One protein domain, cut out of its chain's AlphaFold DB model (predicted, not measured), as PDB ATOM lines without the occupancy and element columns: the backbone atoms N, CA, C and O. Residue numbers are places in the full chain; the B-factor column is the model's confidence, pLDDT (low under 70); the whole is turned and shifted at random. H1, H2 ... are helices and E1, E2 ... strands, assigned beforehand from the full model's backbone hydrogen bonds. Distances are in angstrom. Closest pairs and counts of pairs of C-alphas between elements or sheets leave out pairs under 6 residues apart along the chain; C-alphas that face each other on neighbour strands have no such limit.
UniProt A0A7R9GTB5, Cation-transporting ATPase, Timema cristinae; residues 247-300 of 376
ATOM      1  N   PHE A 247     135.199 163.839 114.931       73.00
ATOM      2  CA  PHE A 247     136.648 163.894 114.692       73.00
ATOM      3  C   PHE A 247     137.431 163.140 115.765       73.00
ATOM      4  O   PHE A 247     136.978 162.942 116.896       73.00
ATOM      5  N   ARG A 248     138.631 162.674 115.407       79.81
ATOM      6  CA  ARG A 248     139.493 161.900 116.304       79.81
ATOM      7  C   ARG A 248     140.612 162.767 116.831       79.81
ATOM      8  O   ARG A 248     141.329 163.395 116.055       79.81
ATOM      9  N   ALA A 249     140.784 162.756 118.145       80.69
ATOM     10  CA  ALA A 249     141.801 163.548 118.802       80.69
ATOM     11  C   ALA A 249     142.508 162.774 119.915       80.69
ATOM     12  O   ALA A 249     141.945 161.888 120.565       80.69
ATOM     13  N   VAL A 250     143.776 163.108 120.133       85.12
ATOM     14  CA  VAL A 250     144.648 162.465 121.116       85.12
ATOM     15  C   VAL A 250     145.427 163.540 121.854       85.12
ATOM     16  O   VAL A 250     146.061 164.394 121.249       85.12
ATOM     17  N   SER A 251     145.422 163.478 123.180       82.44
ATOM     18  CA  SER A 251     146.210 164.371 124.028       82.44
ATOM     19  C   SER A 251     147.550 163.722 124.400       82.44
ATOM     20  O   SER A 251     147.579 162.775 125.199       82.44
ATOM     21  N   ILE A 252     148.654 164.236 123.858       82.19
ATOM     22  CA  ILE A 252     150.025 163.774 124.119       82.19
ATOM     23  C   ILE A 252     150.780 164.867 124.873       82.19
ATOM     24  O   ILE A 252     150.856 165.992 124.401       82.19
ATOM     25  N   LYS A 253     151.335 164.555 126.054       79.38
ATOM     26  CA  LYS A 253     152.048 165.527 126.914       79.38
ATOM     27  C   LYS A 253     151.304 166.876 127.064       79.38
ATOM     28  O   LYS A 253     151.910 167.932 126.963       79.38
ATOM     29  N   LYS A 254     149.982 166.826 127.296       77.50
ATOM     30  CA  LYS A 254     149.057 167.983 127.395       77.50
ATOM     31  C   LYS A 254     148.791 168.757 126.089       77.50
ATOM     32  O   LYS A 254     147.992 169.680 126.101       77.50
ATOM     33  N   LEU A 255     149.377 168.358 124.963       77.88
ATOM     34  CA  LEU A 255     149.090 168.922 123.643       77.88
ATOM     35  C   LEU A 255     148.034 168.078 122.927       77.88
ATOM     36  O   LEU A 255     148.107 166.847 122.944       77.88
ATOM     37  N   LEU A 256     147.062 168.729 122.294       76.88
ATOM     38  CA  LEU A 256     146.032 168.052 121.513       76.88
ATOM     39  C   LEU A 256     146.520 167.828 120.080       76.88
ATOM     40  O   LEU A 256     147.049 168.736 119.446       76.88
ATOM     41  N   TYR A 257     146.337 166.614 119.580       80.38
ATOM     42  CA  TYR A 257     146.606 166.227 118.203       80.38
ATOM     43  C   TYR A 257     145.304 165.775 117.559       80.38
ATOM     44  O   TYR A 257     144.549 165.021 118.177       80.38
ATOM     45  N   VAL A 258     145.057 166.213 116.333       79.44
ATOM     46  CA  VAL A 258     143.859 165.890 115.555       79.44
ATOM     47  C   VAL A 258     144.256 165.004 114.379       79.44
ATOM     48  O   VAL A 258     145.347 165.141 113.825       79.44
ATOM     49  N   TRP A 259     143.395 164.047 114.049       78.69
ATOM     50  CA  TRP A 259     143.583 163.165 112.904       78.69
ATOM     51  C   TRP A 259     143.360 163.914 111.589       78.69
ATOM     52  O   TRP A 259     142.294 164.500 111.394       78.69
ATOM     53  N   ASP A 260     144.345 163.861 110.693       72.06
ATOM     54  CA  ASP A 260     144.206 164.319 109.312       72.06
ATOM     55  C   ASP A 260     144.037 163.122 108.366       72.06
ATOM     56  O   ASP A 260     144.886 162.229 108.308       72.06
ATOM     57  N   GLU A 261     142.941 163.117 107.605       74.50
ATOM     58  CA  GLU A 261     142.639 162.053 106.642       74.50
ATOM     59  C   GLU A 261     143.551 162.101 105.411       74.50
ATOM     60  O   GLU A 261     143.806 161.059 104.811       74.50
ATOM     61  N   VAL A 262     144.070 163.273 105.030       69.44
ATOM     62  CA  VAL A 262     144.913 163.396 103.827       69.44
ATOM     63  C   VAL A 262     146.318 162.879 104.110       69.44
ATOM     64  O   VAL A 262     146.835 162.038 103.377       69.44
ATOM     65  N   SER A 263     146.914 163.331 105.213       68.69
ATOM     66  CA  SER A 263     148.266 162.937 105.610       68.69
ATOM     67  C   SER A 263     148.317 161.607 106.372       68.69
ATOM     68  O   SER A 263     149.408 161.197 106.771       68.69
ATOM     69  N   GLN A 264     147.167 160.967 106.638       79.00
ATOM     70  CA  GLN A 264     147.025 159.729 107.429       79.00
ATOM     71  C   GLN A 264     147.851 159.748 108.730       79.00
ATOM     72  O   GLN A 264     148.467 158.754 109.129       79.00
ATOM     73  N   SER A 265     147.894 160.903 109.394       74.88
ATOM     74  CA  SER A 265     148.734 161.135 110.568       74.88
ATOM     75  C   SER A 265     148.084 162.106 111.554       74.88
ATOM     76  O   SER A 265     147.156 162.848 111.233       74.88
ATOM     77  N   PHE A 266     148.549 162.057 112.804       77.75
ATOM     78  CA  PHE A 266     148.090 162.953 113.862       77.75
ATOM     79  C   PHE A 266     148.892 164.255 113.829       77.75
ATOM     80  O   PHE A 266     150.092 164.257 114.109       77.75
ATOM     81  N   ILE A 267     148.217 165.364 113.539       73.38
ATOM     82  CA  ILE A 267     148.819 166.697 113.463       73.38
ATOM     83  C   ILE A 267     148.551 167.438 114.772       73.38
ATOM     84  O   ILE A 267     147.448 167.383 115.319       73.38
ATOM     85  N   LYS A 268     149.566 168.130 115.302       76.44
ATOM     86  CA  LYS A 268     149.415 168.965 116.500       76.44
ATOM     87  C   LYS A 268     148.402 170.074 116.214       76.44
ATOM     88  O   LYS A 268     148.572 170.816 115.249       76.44
ATOM     89  N   LEU A 269     147.411 170.228 117.089       73.75
ATOM     90  CA  LEU A 269     146.483 171.348 117.028       73.75
ATOM     91  C   LEU A 269     147.272 172.648 117.222       73.75
ATOM     92  O   LEU A 269     147.945 172.841 118.240       73.75
ATOM     93  N   ALA A 270     147.245 173.499 116.203       68.50
ATOM     94  CA  ALA A 270     147.899 174.794 116.230       68.50
ATOM     95  C   ALA A 270     147.104 175.767 117.111       68.50
ATOM     96  O   ALA A 270     145.872 175.758 117.094       68.50
ATOM     97  N   GLY A 271     147.804 176.590 117.891       66.75
ATOM     98  CA  GLY A 271     147.207 177.783 118.486       66.75
ATOM     99  C   GLY A 271     147.141 178.901 117.450       66.75
ATOM    100  O   GLY A 271     147.752 178.781 116.386       66.75
ATOM    101  N   LEU A 272     146.409 179.977 117.768       65.81
ATOM    102  CA  LEU A 272     146.217 181.157 116.904       65.81
ATOM    103  C   LEU A 272     147.542 181.819 116.471       65.81
ATOM    104  O   LEU A 272     147.577 182.551 115.492       65.81
ATOM    105  N   ASP A 273     148.630 181.517 117.173       59.22
ATOM    106  CA  ASP A 273     149.991 181.993 116.945       59.22
ATOM    107  C   ASP A 273     150.643 181.460 115.658       59.22
ATOM    108  O   ASP A 273     151.594 182.055 115.151       59.22
ATOM    109  N   LYS A 274     150.171 180.333 115.113       61.59
ATOM    110  CA  LYS A 274     150.830 179.686 113.971       61.59
ATOM    111  C   LYS A 274     150.196 180.052 112.637       61.59
ATOM    112  O   LYS A 274     149.081 179.634 112.345       61.59
ATOM    113  N   GLY A 275     150.983 180.697 111.778       62.09
ATOM    114  CA  GLY A 275     150.596 180.987 110.394       62.09
ATOM    115  C   GLY A 275     149.744 182.244 110.231       62.09
ATOM    116  O   GLY A 275     149.125 182.398 109.186       62.09
ATOM    117  N   VAL A 276     149.720 183.120 111.241       65.50
ATOM    118  CA  VAL A 276     149.036 184.418 111.209       65.50
ATOM    119  C   VAL A 276     150.085 185.520 111.317       65.50
ATOM    120  O   VAL A 276     150.966 185.462 112.180       65.50
ATOM    121  N   SER A 277     150.025 186.509 110.429       72.75
ATOM    122  CA  SER A 277     150.907 187.677 110.500       72.75
ATOM    123  C   SER A 277     150.469 188.635 111.615       72.75
ATOM    124  O   SER A 277     149.295 188.707 111.977       72.75
ATOM    125  N   THR A 278     151.403 189.414 112.167       75.19
ATOM    126  CA  THR A 278     151.091 190.403 113.219       75.19
ATOM    127  C   THR A 278     150.065 191.442 112.756       75.19
ATOM    128  O   THR A 278     149.227 191.870 113.544       75.19
ATOM    129  N   ALA A 279     150.079 191.793 111.466       78.56
ATOM    130  CA  ALA A 279     149.108 192.698 110.855       78.56
ATOM    131  C   ALA A 279     147.683 192.112 110.837       78.56
ATOM    132  O   ALA A 279     146.730 192.805 111.191       78.56
ATOM    133  N   GLU A 280     147.533 190.831 110.490       72.69
ATOM    134  CA  GLU A 280     146.237 190.135 110.515       72.69
ATOM    135  C   GLU A 280     145.699 189.966 111.939       72.69
ATOM    136  O   GLU A 280     144.492 190.064 112.151       72.69
ATOM    137  N   LEU A 281     146.580 189.751 112.923       76.56
ATOM    138  CA  LEU A 281     146.181 189.647 114.328       76.56
ATOM    139  C   LEU A 281     145.665 190.987 114.875       76.56
ATOM    140  O   LEU A 281     144.693 191.007 115.625       76.56
ATOM    141  N   HIS A 282     146.287 192.106 114.490       80.12
ATOM    142  CA  HIS A 282     145.869 193.445 114.929       80.12
ATOM    143  C   HIS A 282     144.556 193.908 114.281       80.12
ATOM    144  O   HIS A 282     143.824 194.684 114.887       80.12
ATOM    145  N   GLY A 283     144.238 193.424 113.076       78.75
ATOM    146  CA  GLY A 283     142.956 193.674 112.406       78.75
ATOM    147  C   GLY A 283     141.832 192.713 112.811       78.75
ATOM    148  O   GLY A 283     140.755 192.749 112.215       78.75
ATOM    149  N   TYR A 284     142.073 191.814 113.771       74.69
ATOM    150  CA  TYR A 284     141.147 190.734 114.091       74.69
ATOM    151  C   TYR A 284     140.000 191.203 114.999       74.69
ATOM    152  O   TYR A 284     140.166 191.372 116.207       74.69
ATOM    153  N   ASN A 285     138.800 191.342 114.434       74.31
ATOM    154  CA  ASN A 285     137.593 191.743 115.165       74.31
ATOM    155  C   ASN A 285     136.915 190.551 115.863       74.31
ATOM    156  O   ASN A 285     135.782 190.204 115.542       74.31
ATOM    157  N   GLY A 286     137.609 189.928 116.819       77.25
ATOM    158  CA  GLY A 286     137.053 188.873 117.676       77.25
ATOM    159  C   GLY A 286     136.455 187.668 116.930       77.25
ATOM    160  O   GLY A 286     136.573 187.521 115.718       77.25
ATOM    161  N   PHE A 287     135.830 186.755 117.674       73.50
ATOM    162  CA  PHE A 287     135.116 185.605 117.108       73.50
ATOM    163  C   PHE A 287     133.619 185.737 117.367       73.50
ATOM    164  O   PHE A 287     133.228 186.125 118.468       73.50
ATOM    165  N   ASP A 288     132.800 185.333 116.399       77.00
ATOM    166  CA  ASP A 288     131.353 185.196 116.592       77.00
ATOM    167  C   ASP A 288     131.019 184.068 117.592       77.00
ATOM    168  O   ASP A 288     131.780 183.106 117.735       77.00
ATOM    169  N   THR A 289     129.871 184.153 118.266       73.25
ATOM    170  CA  THR A 289     129.431 183.212 119.317       73.25
ATOM    171  C   THR A 289     129.459 181.758 118.829       73.25
ATOM    172  O   THR A 289     129.932 180.863 119.533       73.25
ATOM    173  N   HIS A 290     129.035 181.509 117.585       64.56
ATOM    174  CA  HIS A 290     129.077 180.170 117.000       64.56
ATOM    175  C   HIS A 290     130.520 179.684 116.764       64.56
ATOM    176  O   HIS A 290     130.853 178.526 117.028       64.56
ATOM    177  N   GLN A 291     131.415 180.574 116.325       66.88
ATOM    178  CA  GLN A 291     132.834 180.253 116.135       66.88
ATOM    179  C   GLN A 291     133.552 180.000 117.464       66.88
ATOM    180  O   GLN A 291     134.397 179.104 117.543       66.88
ATOM    181  N   GLN A 292     133.205 180.756 118.507       71.12
ATOM    182  CA  GLN A 292     133.706 180.543 119.863       71.12
ATOM    183  C   GLN A 292     133.292 179.167 120.380       71.12
ATOM    184  O   GLN A 292     134.152 178.415 120.837       71.12
ATOM    185  N   PHE A 293     132.016 178.798 120.226       69.81
ATOM    186  CA  PHE A 293     131.515 177.487 120.630       69.81
ATOM    187  C   PHE A 293     132.249 176.347 119.914       69.81
ATOM    188  O   PHE A 293     132.774 175.442 120.561       69.81
ATOM    189  N   LEU A 294     132.374 176.412 118.584       66.69
ATOM    190  CA  LEU A 294     133.098 175.396 117.814       66.69
ATOM    191  C   LEU A 294     134.563 175.261 118.252       66.69
ATOM    192  O   LEU A 294     135.084 174.150 118.366       66.69
ATOM    193  N   ARG A 295     135.233 176.381 118.541       72.56
ATOM    194  CA  ARG A 295     136.601 176.366 119.072       72.56
ATOM    195  C   ARG A 295     136.643 175.799 120.487       72.56
ATOM    196  O   ARG A 295     137.522 174.997 120.766       72.56
ATOM    197  N   GLN A 296     135.690 176.124 121.352       72.88
ATOM    198  CA  GLN A 296     135.610 175.554 122.696       72.88
ATOM    199  C   GLN A 296     135.401 174.031 122.659       72.88
ATOM    200  O   GLN A 296     136.016 173.313 123.444       72.88
ATOM    201  N   VAL A 297     134.632 173.513 121.697       70.94
ATOM    202  CA  VAL A 297     134.477 172.062 121.481       70.94
ATOM    203  C   VAL A 297     135.805 171.400 121.077       70.94
ATOM    204  O   VAL A 297     136.082 170.273 121.491       70.94
ATOM    205  N   VAL A 298     136.640 172.080 120.284       69.12
ATOM    206  CA  VAL A 298     137.921 171.540 119.789       69.12
ATOM    207  C   VAL A 298     139.058 171.700 120.802       69.12
ATOM    208  O   VAL A 298     139.768 170.736 121.079       69.12
ATOM    209  N   TYR A 299     139.249 172.902 121.344       75.00
ATOM    210  CA  TYR A 299     140.335 173.229 122.273       75.00
ATOM    211  C   TYR A 299     140.014 172.830 123.720       75.00
ATOM    212  O   TYR A 299     140.932 172.600 124.506       75.00
ATOM    213  N   GLY A 300     138.733 172.678 124.056       76.38
ATOM    214  CA  GLY A 300     138.264 172.497 125.423       76.38
ATOM    215  C   GLY A 300     138.154 173.820 126.181       76.38
ATOM    216  O   GLY A 300     138.415 174.902 125.654       76.38
TER     217      GLY A 300
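This is residues 247 to 300 of the 376 residues of the protein "Cation-transporting ATPase" of Timema cristinae (UniProt A0A7R9GTB5). A small three-stranded antiparallel sheet stands at one end of a loose, open loop of chain: past E3 the backbone runs out to the short helix H1 at the far end, then turns back into the longer helix H2, whose last residues return to graze the sheet. The middle of this loop is hollow, and residues 274 to 280 and 288 to 294 stand free. The printed part has 54 residues, with three named strands followed by two named helices, E1, E2, E3, H1 and H2; the sheet's order is E1, E2, E3, and the class is mixed, helices and strands. The whole is loose, with a radius of gyration of the C-alphas of 13.3 A and spans of 34 by 24 by 24 A.

E1 is residues 247 to 252, beginning at C-alpha 247 at (136.648, 163.894, 114.692) and 16.4 A long from first to last C-alpha. E2, residues 255 to 260, measures 15.8 A. E3, residues 265 to 268, measures 9.8 A. H1, residues 278 to 282, begins at C-alpha 278 at (151.091, 190.403, 113.219) and measures 6.3 A. H2, residues 289 to 299, is 15.1 A long and ends at C-alpha 299 at (140.335, 173.229, 122.273).

E1, E2 and E3 form a meander, each strand the antiparallel neighbour of the one before. The hairpin of E1 and E2 has an angle of 145 degrees between directions; N 250 and O 257 are 2.8 A apart, within hydrogen-bond range, as are N 259 and O 248 at 3.0 A. The hairpin of E2 and E3 has an angle of 142 degrees, with N 258 and O 267 at 2.8 A and N 267 and O 258 at 2.9 A. E1 and E3 are the edge strands. H2 is on the sheet but only grazes it, with residues 298 to 299; the closest C-alphas of E2 and H2, those of Leu 256 and Tyr 299, are 7.7 A apart. H1 is not on the sheet, with 0 pairs of C-alphas within 10 A, and H1 and H2 are apart. In H1 and H2 every O i to N i+4 pair is within hydrogen-bond range.

The two C-alphas farthest apart, those of Gln 264 and His 282, are 34.6 A apart. The printed part has no cut. The links E1 to E2 and E2 to E3 are tight, those from E3 to H1 and from H1 to H2 are short, and no link is long. The mean pLDDT of the printed part is 73.8; residues 262 to 263, 270 to 276, 290 to 291, 293 to 294 and 298 are under 70.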